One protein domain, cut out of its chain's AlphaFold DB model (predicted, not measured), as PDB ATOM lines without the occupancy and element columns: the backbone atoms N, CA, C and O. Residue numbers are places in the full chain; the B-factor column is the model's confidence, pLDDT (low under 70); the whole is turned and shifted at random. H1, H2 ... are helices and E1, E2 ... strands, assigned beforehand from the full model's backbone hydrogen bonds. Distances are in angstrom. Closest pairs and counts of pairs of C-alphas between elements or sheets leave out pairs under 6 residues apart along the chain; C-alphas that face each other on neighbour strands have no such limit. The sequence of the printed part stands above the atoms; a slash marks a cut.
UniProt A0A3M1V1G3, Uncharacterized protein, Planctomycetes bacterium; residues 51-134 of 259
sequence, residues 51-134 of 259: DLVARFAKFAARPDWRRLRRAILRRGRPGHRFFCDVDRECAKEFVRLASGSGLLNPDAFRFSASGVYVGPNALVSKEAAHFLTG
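What this domain is: This is residues 51 to 134 of the 259 residues of an uncharacterized protein of Planctomycetes bacterium (UniProt A0A3M1V1G3). A small wall of three short strands, E1, E3 and E2, has one face covered by helices, with H2 running along E1 and H3 nearest E2. H1 and H4 lie farther out, away from the strands; H1 packs on H3, and H4 just reaches H2. The printed part has 84 residues, with four named helices and three named strands in the order H1, H2, E1, H3, E2, E3, H4; the sheet order is E1 - E3 - E2, all antiparallel, and the class is mostly helix. The whole is compact, with a radius of gyration of the C-alphas of 11.5 A and spans of 34 by 30 by 21 A.

How they stand to each other: Start at H1, residues 51 to 60, which touches H3, residues 88 to 99, at a steep tilt of 48 degrees, opposite ways; their closest C-alphas, of Leu 52 and Leu 97, are 6.8 A apart. Go on to H2, residues 63 to 73, which lies over E1, residues 82 to 84, at a height over the sheet of 8.9 A; it runs along the strands, at 16 degrees to E1 on the local plane, and their closest C-alphas, of Leu 68 and Cys 84, are 5.6 A apart. Look next at the inner strand E3, residues 116 to 118: it is antiparallel to E1, with N 82 and O 118 within hydrogen-bond range at 2.9 A. On its other side E3 forms a hairpin with E2, residues 109 to 111, where N 117 and O 110 are within hydrogen-bond range at 2.7 A. E1, H3 and E2 make a split strand-helix-strand unit, two strands running the same way with E3 between them, and its crossover is right-handed. H2 and H3 make two layers with the sheet, helices on one face of it; the closest C-alphas of H3 and E2, of Arg 88 and Phe 111, are 6.8 A apart. At the end, H4, residues 126 to 134, only just touches H2, with 3 pairs of C-alphas within 8 A, at a shallow tilt of 18 degrees, opposite ways; their closest C-alphas are those of Leu 73 and Ala 129, 6.5 A apart. H2 and H3 are apart, and H1 and H4 are near each other. Every O i to N i+4 pair is within hydrogen-bond range in H1, H3 and H4, and 6 of 7 are in H2.

Where its parts are: Find C-alpha 51 at (31.746, -24.332, 10.997); from there H1 runs 14.2 A to C-alpha 60. H2 is 15.8 A long and H3 16.2 A, beginning at C-alpha 88, (42.950, -10.996, -0.424). E1, E2 and E3 have 3 residues each. H4, 12.7 A long, ends at C-alpha 134, (37.531, -12.899, 21.855).

The domain as a whole: The two C-alphas farthest apart, those of Asp 51 and Gly 79, are 34.4 A from each other. The printed part has no cut, and none of its links is long. The mean pLDDT of the printed part is 79.5; look for values under 70 at residues 51 to 54, 57 to 58, 60 to 61, 75 to 79 and 124.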
ATOM      1  N   ASP A  51      30.729 -24.342  12.048       63.91
ATOM      2  CA  ASP A  51      31.746 -24.332  10.997       63.91
ATOM      3  C   ASP A  51      32.255 -22.920  10.703       63.91
ATOM      4  O   ASP A  51      33.425 -22.732  10.371       63.91
ATOM      5  N   LEU A  52      31.397 -21.911  10.871       66.06
ATOM      6  CA  LEU A  52      31.769 -20.506  10.811       66.06
ATOM      7  C   LEU A  52      32.748 -20.177  11.932       66.06
ATOM      8  O   LEU A  52      33.819 -19.643  11.669       66.06
ATOM      9  N   VAL A  53      32.421 -20.552  13.169       69.62
ATOM     10  CA  VAL A  53      33.267 -20.292  14.340       69.62
ATOM     11  C   VAL A  53      34.619 -21.004  14.206       69.62
ATOM     12  O   VAL A  53      35.665 -20.399  14.438       69.62
ATOM     13  N   ALA A  54      34.626 -22.254  13.731       67.25
ATOM     14  CA  ALA A  54      35.854 -22.999  13.450       67.25
ATOM     15  C   ALA A  54      36.702 -22.352  12.336       67.25
ATOM     16  O   ALA A  54      37.933 -22.319  12.428       67.25
ATOM     17  N   ARG A  55      36.070 -21.795  11.295       71.44
ATOM     18  CA  ARG A  55      36.765 -21.014  10.256       71.44
ATOM     19  C   ARG A  55      37.322 -19.704  10.822       71.44
ATOM     20  O   ARG A  55      38.486 -19.394  10.583       71.44
ATOM     21  N   PHE A  56      36.554 -18.987  11.643       71.00
ATOM     22  CA  PHE A  56      37.011 -17.789  12.359       71.00
ATOM     23  C   PHE A  56      38.210 -18.067  13.263       71.00
ATOM     24  O   PHE A  56      39.141 -17.264  13.287       71.00
ATOM     25  N   ALA A  57      38.242 -19.218  13.936       66.69
ATOM     26  CA  ALA A  57      39.366 -19.620  14.770       66.69
ATOM     27  C   ALA A  57      40.683 -19.701  13.983       66.69
ATOM     28  O   ALA A  57      41.721 -19.235  14.457       66.69
ATOM     29  N   LYS A  58      40.631 -20.236  12.753       68.75
ATOM     30  CA  LYS A  58      41.789 -20.295  11.848       68.75
ATOM     31  C   LYS A  58      42.264 -18.897  11.444       68.75
ATOM     32  O   LYS A  58      43.465 -18.652  11.389       68.75
ATOM     33  N   PHE A  59      41.335 -17.971  11.195       71.69
ATOM     34  CA  PHE A  59      41.661 -16.589  10.834       71.69
ATOM     35  C   PHE A  59      42.244 -15.801  12.013       71.69
ATOM     36  O   PHE A  59      43.324 -15.221  11.897       71.69
ATOM     37  N   ALA A  60      41.579 -15.820  13.170       66.75
ATOM     38  CA  ALA A  60      41.923 -15.019  14.347       66.75
ATOM     39  C   ALA A  60      43.354 -15.246  14.862       66.75
ATOM     40  O   ALA A  60      43.938 -14.372  15.509       66.75
ATOM     41  N   ALA A  61      43.926 -16.411  14.573       65.56
ATOM     42  CA  ALA A  61      45.251 -16.771  15.024       65.56
ATOM     43  C   ALA A  61      46.406 -16.284  14.136       65.56
ATOM     44  O   ALA A  61      47.566 -16.314  14.565       65.56
ATOM     45  N   ARG A  62      46.121 -15.817  12.916       70.94
ATOM     46  CA  ARG A  62      47.159 -15.329  12.005       70.94
ATOM     47  C   ARG A  62      47.581 -13.882  12.352       70.94
ATOM     48  O   ARG A  62      46.765 -13.086  12.827       70.94
ATOM     49  N   PRO A  63      48.859 -13.492  12.164       70.38
ATOM     50  CA  PRO A  63      49.336 -12.152  12.541       70.38
ATOM     51  C   PRO A  63      48.729 -10.995  11.727       70.38
ATOM     52  O   PRO A  63      48.438  -9.935  12.287       70.38
ATOM     53  N   ASP A  64      48.527 -11.209  10.427       75.19
ATOM     54  CA  ASP A  64      47.900 -10.293   9.461       75.19
ATOM     55  C   ASP A  64      46.464  -9.917   9.881       75.19
ATOM     56  O   ASP A  64      46.066  -8.747   9.850       75.19
ATOM     57  N   TRP A  65      45.733 -10.873  10.453       76.50
ATOM     58  CA  TRP A  65      44.383 -10.693  10.988       76.50
ATOM     59  C   TRP A  65      44.279  -9.726  12.166       76.50
ATOM     60  O   TRP A  65      43.255  -9.056  12.329       76.50
ATOM     61  N   ARG A  66      45.337  -9.561  12.969       78.44
ATOM     62  CA  ARG A  66      45.331  -8.560  14.054       78.44
ATOM     63  C   ARG A  66      45.215  -7.142  13.507       78.44
ATOM     64  O   ARG A  66      44.601  -6.299  14.163       78.44
ATOM     65  N   ARG A  67      45.812  -6.872  12.340       80.19
ATOM     66  CA  ARG A  67      45.754  -5.558  11.684       80.19
ATOM     67  C   ARG A  67      44.346  -5.290  11.169       80.19
ATOM     68  O   ARG A  67      43.779  -4.265  11.534       80.19
ATOM     69  N   LEU A  68      43.760  -6.248  10.451       84.31
ATOM     70  CA  LEU A  68      42.382  -6.158   9.964       84.31
ATOM     71  C   LEU A  68      41.376  -6.018  11.111       84.31
ATOM     72  O   LEU A  68      40.563  -5.099  11.102       84.31
ATOM     73  N   ARG A  69      41.498  -6.828  12.165       82.44
ATOM     74  CA  ARG A  69      40.665  -6.700  13.366       82.44
ATOM     75  C   ARG A  69      40.785  -5.318  14.002       82.44
ATOM     76  O   ARG A  69      39.776  -4.700  14.310       82.44
ATOM     77  N   ARG A  70      42.006  -4.809  14.198       81.88
ATOM     78  CA  ARG A  70      42.204  -3.451  14.732       81.88
ATOM     79  C   ARG A  70      41.607  -2.398  13.809       81.88
ATOM     80  O   ARG A  70      41.033  -1.449  14.318       81.88
ATOM     81  N   ALA A  71      41.735  -2.542  12.494       84.12
ATOM     82  CA  ALA A  71      41.135  -1.618  11.542       84.12
ATOM     83  C   ALA A  71      39.610  -1.620  11.647       84.12
ATOM     84  O   ALA A  71      39.041  -0.540  11.725       84.12
ATOM     85  N   ILE A  72      38.983  -2.801  11.731       84.62
ATOM     86  CA  ILE A  72      37.544  -2.989  11.964       84.62
ATOM     87  C   ILE A  72      37.121  -2.332  13.292       84.62
ATOM     88  O   ILE A  72      36.215  -1.508  13.288       84.62
ATOM     89  N   LEU A  73      37.823  -2.614  14.397       77.50
ATOM     90  CA  LEU A  73      37.521  -2.094  15.743       77.50
ATOM     91  C   LEU A  73      37.801  -0.596  15.923       77.50
ATOM     92  O   LEU A  73      37.147   0.060  16.724       77.50
ATOM     93  N   ARG A  74      38.762  -0.021  15.192       72.62
ATOM     94  CA  ARG A  74      39.092   1.418  15.259       72.62
ATOM     95  C   ARG A  74      38.025   2.310  14.617       72.62
ATOM     96  O   ARG A  74      38.147   3.536  14.653       72.62
ATOM     97  N   ARG A  75      36.978   1.729  14.029       60.22
ATOM     98  CA  ARG A  75      35.891   2.450  13.369       60.22
ATOM     99  C   ARG A  75      34.787   2.817  14.346       60.22
ATOM    100  O   ARG A  75      33.776   2.146  14.471       60.22
ATOM    101  N   GLY A  76      35.016   3.969  14.954       49.22
ATOM    102  CA  GLY A  76      33.981   4.955  15.241       49.22
ATOM    103  C   GLY A  76      34.299   6.320  14.613       49.22
ATOM    104  O   GLY A  76      33.694   7.306  15.004       49.22
ATOM    105  N   ARG A  77      35.285   6.433  13.700       55.34
ATOM    106  CA  ARG A  77      35.717   7.729  13.137       55.34
ATOM    107  C   ARG A  77      35.170   7.940  11.716       55.34
ATOM    108  O   ARG A  77      35.606   7.224  10.809       55.34
ATOM    109  N   PRO A  78      34.244   8.895  11.504       63.41
ATOM    110  CA  PRO A  78      33.696   9.215  10.186       63.41
ATOM    111  C   PRO A  78      34.786   9.573   9.163       63.41
ATOM    112  O   PRO A  78      35.786  10.192   9.510       63.41
ATOM    113  N   GLY A  79      34.601   9.178   7.899       68.81
ATOM    114  CA  GLY A  79      35.433   9.624   6.768       68.81
ATOM    115  C   GLY A  79      36.768   8.898   6.533       68.81
ATOM    116  O   GLY A  79      37.355   9.066   5.467       68.81
ATOM    117  N   HIS A  80      37.244   8.044   7.446       74.19
ATOM    118  CA  HIS A  80      38.548   7.379   7.296       74.19
ATOM    119  C   HIS A  80      38.444   5.932   6.788       74.19
ATOM    120  O   HIS A  80      37.643   5.135   7.280       74.19
ATOM    121  N   ARG A  81      39.308   5.565   5.827       80.88
ATOM    122  CA  ARG A  81      39.535   4.172   5.404       80.88
ATOM    123  C   ARG A  81      40.908   3.697   5.874       80.88
ATOM    124  O   ARG A  81      41.899   4.387   5.663       80.88
ATOM    125  N   PHE A  82      40.969   2.509   6.465       87.12
ATOM    126  CA  PHE A  82      42.220   1.866   6.871       87.12
ATOM    127  C   PHE A  82      42.600   0.788   5.865       87.12
ATOM    128  O   PHE A  82      41.811  -0.124   5.630       87.12
ATOM    129  N   PHE A  83      43.800   0.874   5.296       89.44
ATOM    130  CA  PHE A  83      44.358  -0.208   4.490       89.44
ATOM    131  C   PHE A  83      44.972  -1.279   5.395       89.44
ATOM    132  O   PHE A  83      45.711  -0.966   6.332       89.44
ATOM    133  N   CYS A  84      44.658  -2.540   5.120       88.75
ATOM    134  CA  CYS A  84      45.244  -3.696   5.782       88.75
ATOM    135  C   CYS A  84      45.883  -4.604   4.737       88.75
ATOM    136  O   CYS A  84      45.184  -5.155   3.890       88.75
ATOM    137  N   ASP A  85      47.197  -4.763   4.847       89.56
ATOM    138  CA  ASP A  85      47.978  -5.750   4.106       89.56
ATOM    139  C   ASP A  85      47.698  -7.143   4.693       89.56
ATOM    140  O   ASP A  85      48.169  -7.487   5.785       89.56
ATOM    141  N   VAL A  86      46.800  -7.861   4.024       86.12
ATOM    142  CA  VAL A  86      46.299  -9.197   4.363       86.12
ATOM    143  C   VAL A  86      46.047  -9.951   3.063       86.12
ATOM    144  O   VAL A  86      45.722  -9.336   2.046       86.12
ATOM    145  N   ASP A  87      46.118 -11.280   3.106       87.69
ATOM    146  CA  ASP A  87      45.768 -12.099   1.946       87.69
ATOM    147  C   ASP A  87      44.332 -11.809   1.467       87.69
ATOM    148  O   ASP A  87      43.370 -11.857   2.243       87.69
ATOM    149  N   ARG A  88      44.198 -11.487   0.175       88.38
ATOM    150  CA  ARG A  88      42.950 -10.996  -0.424       88.38
ATOM    151  C   ARG A  88      41.829 -12.024  -0.344       88.38
ATOM    152  O   ARG A  88      40.705 -11.665   0.005       88.38
ATOM    153  N   GLU A  89      42.112 -13.276  -0.689       87.31
ATOM    154  CA  GLU A  89      41.085 -14.319  -0.742       87.31
ATOM    155  C   GLU A  89      40.644 -14.717   0.669       87.31
ATOM    156  O   GLU A  89      39.444 -14.815   0.933       87.31
ATOM    157  N   CYS A  90      41.579 -14.779   1.621       81.62
ATOM    158  CA  CYS A  90      41.251 -14.957   3.036       81.62
ATOM    159  C   CYS A  90      40.383 -13.811   3.580       81.62
ATOM    160  O   CYS A  90      39.411 -14.052   4.297       81.62
ATOM    161  N   ALA A  91      40.710 -12.557   3.250       86.81
ATOM    162  CA  ALA A  91      39.934 -11.403   3.700       86.81
ATOM    163  C   ALA A  91      38.517 -11.398   3.109       86.81
ATOM    164  O   ALA A  91      37.562 -11.102   3.828       86.81
ATOM    165  N   LYS A  92      38.362 -11.758   1.828       88.25
ATOM    166  CA  LYS A  92      37.045 -11.916   1.195       88.25
ATOM    167  C   LYS A  92      36.228 -13.011   1.856       88.25
ATOM    168  O   LYS A  92      35.053 -12.787   2.138       88.25
ATOM    169  N   GLU A  93      36.826 -14.178   2.103       86.25
ATOM    170  CA  GLU A  93      36.118 -15.284   2.742       86.25
ATOM    171  C   GLU A  93      35.620 -14.867   4.125       86.25
ATOM    172  O   GLU A  93      34.437 -15.014   4.412       86.25
ATOM    173  N   PHE A  94      36.474 -14.269   4.951       83.88
ATOM    174  CA  PHE A  94      36.061 -13.773   6.258       83.88
ATOM    175  C   PHE A  94      34.955 -12.721   6.177       83.88
ATOM    176  O   PHE A  94      33.982 -12.838   6.914       83.88
ATOM    177  N   VAL A  95      35.075 -11.709   5.308       87.12
ATOM    178  CA  VAL A  95      34.036 -10.669   5.188       87.12
ATOM    179  C   VAL A  95      32.725 -11.314   4.759       87.12
ATOM    180  O   VAL A  95      31.704 -11.062   5.382       87.12
ATOM    181  N   ARG A  96      32.753 -12.230   3.786       87.69
ATOM    182  CA  ARG A  96      31.574 -12.998   3.366       87.69
ATOM    183  C   ARG A  96      30.945 -13.765   4.534       87.69
ATOM    184  O   ARG A  96      29.735 -13.702   4.718       87.69
ATOM    185  N   LEU A  97      31.756 -14.476   5.314       78.25
ATOM    186  CA  LEU A  97      31.316 -15.269   6.466       78.25
ATOM    187  C   LEU A  97      30.730 -14.387   7.587       78.25
ATOM    188  O   LEU A  97      29.645 -14.660   8.099       78.25
ATOM    189  N   ALA A  98      31.421 -13.304   7.935       80.38
ATOM    190  CA  ALA A  98      31.001 -12.352   8.954       80.38
ATOM    191  C   ALA A  98      29.725 -11.596   8.553       80.38
ATOM    192  O   ALA A  98      28.825 -11.417   9.370       80.38
ATOM    193  N   SER A  99      29.633 -11.175   7.290       84.31
ATOM    194  CA  SER A  99      28.482 -10.453   6.748       84.31
ATOM    195  C   SER A  99      27.261 -11.339   6.572       84.31
ATOM    196  O   SER A  99      26.167 -10.912   6.922       84.31
ATOM    197  N   GLY A 100      27.441 -12.593   6.137       79.31
ATOM    198  CA  GLY A 100      26.359 -13.586   6.102       79.31
ATOM    199  C   GLY A 100      25.743 -13.860   7.476       79.31
ATOM    200  O   GLY A 100      24.661 -14.426   7.560       79.31
ATOM    201  N   SER A 101      26.414 -13.414   8.537       73.81
ATOM    202  CA  SER A 101      25.963 -13.559   9.911       73.81
ATOM    203  C   SER A 101      25.632 -12.245  10.618       73.81
ATOM    204  O   SER A 101      25.523 -12.209  11.841       73.81
ATOM    205  N   GLY A 102      25.551 -11.142   9.872       77.88
ATOM    206  CA  GLY A 102      25.224  -9.823  10.416       77.88
ATOM    207  C   GLY A 102      26.318  -9.161  11.264       77.88
ATOM    208  O   GLY A 102      26.113  -8.050  11.742       77.88
ATOM    209  N   LEU A 103      27.497  -9.776  11.430       79.25
ATOM    210  CA  LEU A 103      28.585  -9.217  12.246       79.25
ATOM    211  C   LEU A 103      29.275  -8.028  11.567       79.25
ATOM    212  O   LEU A 103      29.796  -7.140  12.242       79.25
ATOM    213  N   LEU A 104      29.321  -8.025  10.234       85.19
ATOM    214  CA  LEU A 104      29.992  -6.996   9.445       85.19
ATOM    215  C   LEU A 104      29.117  -6.505   8.301       85.19
ATOM    216  O   LEU A 104      28.507  -7.305   7.595       85.19
ATOM    217  N   ASN A 105      29.155  -5.202   8.036       87.88
ATOM    218  CA  ASN A 105      28.605  -4.654   6.800       87.88
ATOM    219  C   ASN A 105      29.590  -4.907   5.638       87.88
ATOM    220  O   ASN A 105      30.697  -4.357   5.675       87.88
ATOM    221  N   PRO A 106      29.231  -5.697   4.608       90.88
ATOM    222  CA  PRO A 106      30.144  -6.021   3.512       90.88
ATOM    223  C   PRO A 106      30.552  -4.789   2.685       90.88
ATOM    224  O   PRO A 106      31.688  -4.727   2.211       90.88
ATOM    225  N   ASP A 107      29.698  -3.766   2.583       90.94
ATOM    226  CA  ASP A 107      29.971  -2.547   1.801       90.94
ATOM    227  C   ASP A 107      31.074  -1.675   2.410       90.94
ATOM    228  O   ASP A 107      31.671  -0.821   1.746       90.94
ATOM    229  N   ALA A 108      31.389  -1.918   3.682       90.75
ATOM    230  CA  ALA A 108      32.482  -1.270   4.384       90.75
ATOM    231  C   ALA A 108      33.869  -1.746   3.914       90.75
ATOM    232  O   ALA A 108      34.885  -1.208   4.382       90.75
ATOM    233  N   PHE A 109      33.921  -2.756   3.034       93.25
ATOM    234  CA  PHE A 109      35.142  -3.407   2.575       93.25
ATOM    235  C   PHE A 109      35.382  -3.198   1.075       93.25
ATOM    236  O   PHE A 109      34.510  -3.402   0.234       93.25
ATOM    237  N   ARG A 110      36.606  -2.798   0.712       94.31
ATOM    238  CA  ARG A 110      37.059  -2.680  -0.686       94.31
ATOM    239  C   ARG A 110      38.354  -3.457  -0.868       94.31
ATOM    240  O   ARG A 110      39.330  -3.166  -0.194       94.31
ATOM    241  N   PHE A 111      38.386  -4.425  -1.772       94.31
ATOM    242  CA  PHE A 111      39.546  -5.301  -1.955       94.31
ATOM    243  C   PHE A 111      40.436  -4.803  -3.096       94.31
ATOM    244  O   PHE A 111      39.930  -4.502  -4.176       94.31
ATOM    245  N   SER A 112      41.748  -4.753  -2.870       93.56
ATOM    246  CA  SER A 112      42.761  -4.500  -3.903       93.56
ATOM    247  C   SER A 112      43.591  -5.764  -4.161       93.56
ATOM    248  O   SER A 112      43.375  -6.799  -3.531       93.56
ATOM    249  N   ALA A 113      44.543  -5.692  -5.095       90.38
ATOM    250  CA  ALA A 113      45.511  -6.768  -5.318       90.38
ATOM    251  C   ALA A 113      46.420  -7.018  -4.098       90.38
ATOM    252  O   ALA A 113      46.872  -8.138  -3.903       90.38
ATOM    253  N   SER A 114      46.659  -5.990  -3.280       87.12
ATOM    254  CA  SER A 114      47.612  -6.005  -2.164       87.12
ATOM    255  C   SER A 114      46.968  -6.040  -0.774       87.12
ATOM    256  O   SER A 114      47.686  -6.032   0.219       87.12
ATOM    257  N   GLY A 115      45.635  -6.026  -0.656       89.75
ATOM    258  CA  GLY A 115      44.985  -6.069   0.654       89.75
ATOM    259  C   GLY A 115      43.540  -5.582   0.671       89.75
ATOM    260  O   GLY A 115      42.803  -5.690  -0.315       89.75
ATOM    261  N   VAL A 116      43.118  -5.049   1.823       92.81
ATOM    262  CA  VAL A 116      41.735  -4.616   2.058       92.81
ATOM    263  C   VAL A 116      41.612  -3.204   2.650       92.81
ATOM    264  O   VAL A 116      42.193  -2.842   3.669       92.81
ATOM    265  N   TYR A 117      40.787  -2.432   1.953       92.62
ATOM    266  CA  TYR A 117      40.004  -1.243   2.280       92.62
ATOM    267  C   TYR A 117      39.012  -1.424   3.416       92.62
ATOM    268  O   TYR A 117      37.976  -2.011   3.157       92.62
ATOM    269  N   VAL A 118      39.236  -0.881   4.612       91.44
ATOM    270  CA  VAL A 118      38.280  -0.943   5.727       91.44
ATOM    271  C   VAL A 118      37.781   0.505   5.969       91.44
ATOM    272  O   VAL A 118      38.391   1.230   6.749       91.44
ATOM    273  N   GLY A 119      36.684   0.944   5.315       88.56
ATOM    274  CA  GLY A 119      36.041   2.278   5.476       88.56
ATOM    275  C   GLY A 119      34.723   2.350   6.273       88.56
ATOM    276  O   GLY A 119      33.951   1.411   6.190       88.56
ATOM    277  N   PRO A 120      34.401   3.467   6.953       83.06
ATOM    278  CA  PRO A 120      33.980   3.668   8.363       83.06
ATOM    279  C   PRO A 120      32.793   2.879   8.968       83.06
ATOM    280  O   PRO A 120      32.719   2.792  10.185       83.06
ATOM    281  N   ASN A 121      31.960   2.195   8.192       83.25
ATOM    282  CA  ASN A 121      30.737   1.500   8.637       83.25
ATOM    283  C   ASN A 121      30.849  -0.042   8.790       83.25
ATOM    284  O   ASN A 121      29.868  -0.738   8.570       83.25
ATOM    285  N   ALA A 122      32.022  -0.613   9.104       83.50
ATOM    286  CA  ALA A 122      32.223  -2.077   9.093       83.50
ATOM    287  C   ALA A 122      31.609  -2.802  10.275       83.50
ATOM    288  O   ALA A 122      31.152  -3.924  10.091       83.50
ATOM    289  N   LEU A 123      31.646  -2.211  11.467       70.50
ATOM    290  CA  LEU A 123      31.009  -2.791  12.642       70.50
ATOM    291  C   LEU A 123      29.586  -2.281  12.738       70.50
ATOM    292  O   LEU A 123      29.363  -1.075  12.653       70.50
ATOM    293  N   VAL A 124      28.656  -3.211  12.924       69.75
ATOM    294  CA  VAL A 124      27.226  -2.904  13.004       69.75
ATOM    295  C   VAL A 124      26.757  -2.852  14.463       69.75
ATOM    296  O   VAL A 124      25.878  -2.057  14.775       69.75
ATOM    297  N   SER A 125      27.373  -3.626  15.374       74.94
ATOM    298  CA  SER A 125      26.940  -3.708  16.777       74.94
ATOM    299  C   SER A 125      28.078  -3.919  17.794       74.94
ATOM    300  O   SER A 125      29.217  -4.252  17.438       74.94
ATOM    301  N   LYS A 126      27.764  -3.726  19.084       75.25
ATOM    302  CA  LYS A 126      28.674  -3.959  20.221       75.25
ATOM    303  C   LYS A 126      29.046  -5.444  20.323       75.25
ATOM    304  O   LYS A 126      30.211  -5.780  20.516       75.25
ATOM    305  N   GLU A 127      28.084  -6.329  20.103       73.31
ATOM    306  CA  GLU A 127      28.232  -7.788  20.098       73.31
ATOM    307  C   GLU A 127      29.209  -8.239  19.010       73.31
ATOM    308  O   GLU A 127      30.072  -9.076  19.264       73.31
ATOM    309  N   ALA A 128      29.149  -7.629  17.821       76.56
ATOM    310  CA  ALA A 128      30.109  -7.909  16.759       76.56
ATOM    311  C   ALA A 128      31.541  -7.518  17.155       76.56
ATOM    312  O   ALA A 128      32.494  -8.240  16.849       76.56
ATOM    313  N   ALA A 129      31.712  -6.403  17.872       77.19
ATOM    314  CA  ALA A 129      33.018  -6.010  18.391       77.19
ATOM    315  C   ALA A 129      33.547  -7.031  19.412       77.19
ATOM    316  O   ALA A 129      34.682  -7.491  19.263       77.19
ATOM    317  N   HIS A 130      32.715  -7.434  20.379       76.00
ATOM    318  CA  HIS A 130      33.047  -8.460  21.374       76.00
ATOM    319  C   HIS A 130      33.424  -9.795  20.715       76.00
ATOM    320  O   HIS A 130      34.519 -10.322  20.960       76.00
ATOM    321  N   PHE A 131      32.596 -10.260  19.771       78.19
ATOM    322  CA  PHE A 131      32.852 -11.453  18.968       78.19
ATOM    323  C   PHE A 131      34.222 -11.403  18.307       78.19
ATOM    324  O   PHE A 131      35.005 -12.328  18.475       78.19
ATOM    325  N   LEU A 132      34.574 -10.312  17.622       76.12
ATOM    326  CA  LEU A 132      35.878 -10.195  16.961       76.12
ATOM    327  C   LEU A 132      37.053 -10.131  17.947       76.12
ATOM    328  O   LEU A 132      38.174 -10.532  17.604       76.12
ATOM    329  N   THR A 133      36.841  -9.613  19.157       75.62
ATOM    330  CA  THR A 133      37.906  -9.478  20.160       75.62
ATOM    331  C   THR A 133      38.223 -10.763  20.915       75.62
ATOM    332  O   THR A 133      39.398 -10.965  21.248       75.62
ATOM    333  N   GLY A 134      37.263 -11.665  21.115       75.62
ATOM    334  CA  GLY A 134      37.531 -12.899  21.855       75.62
ATOM    335  C   GLY A 134      36.353 -13.846  22.040       75.62
ATOM    336  O   GLY A 134      36.601 -15.051  22.064       75.62
TER     337      GLY A 134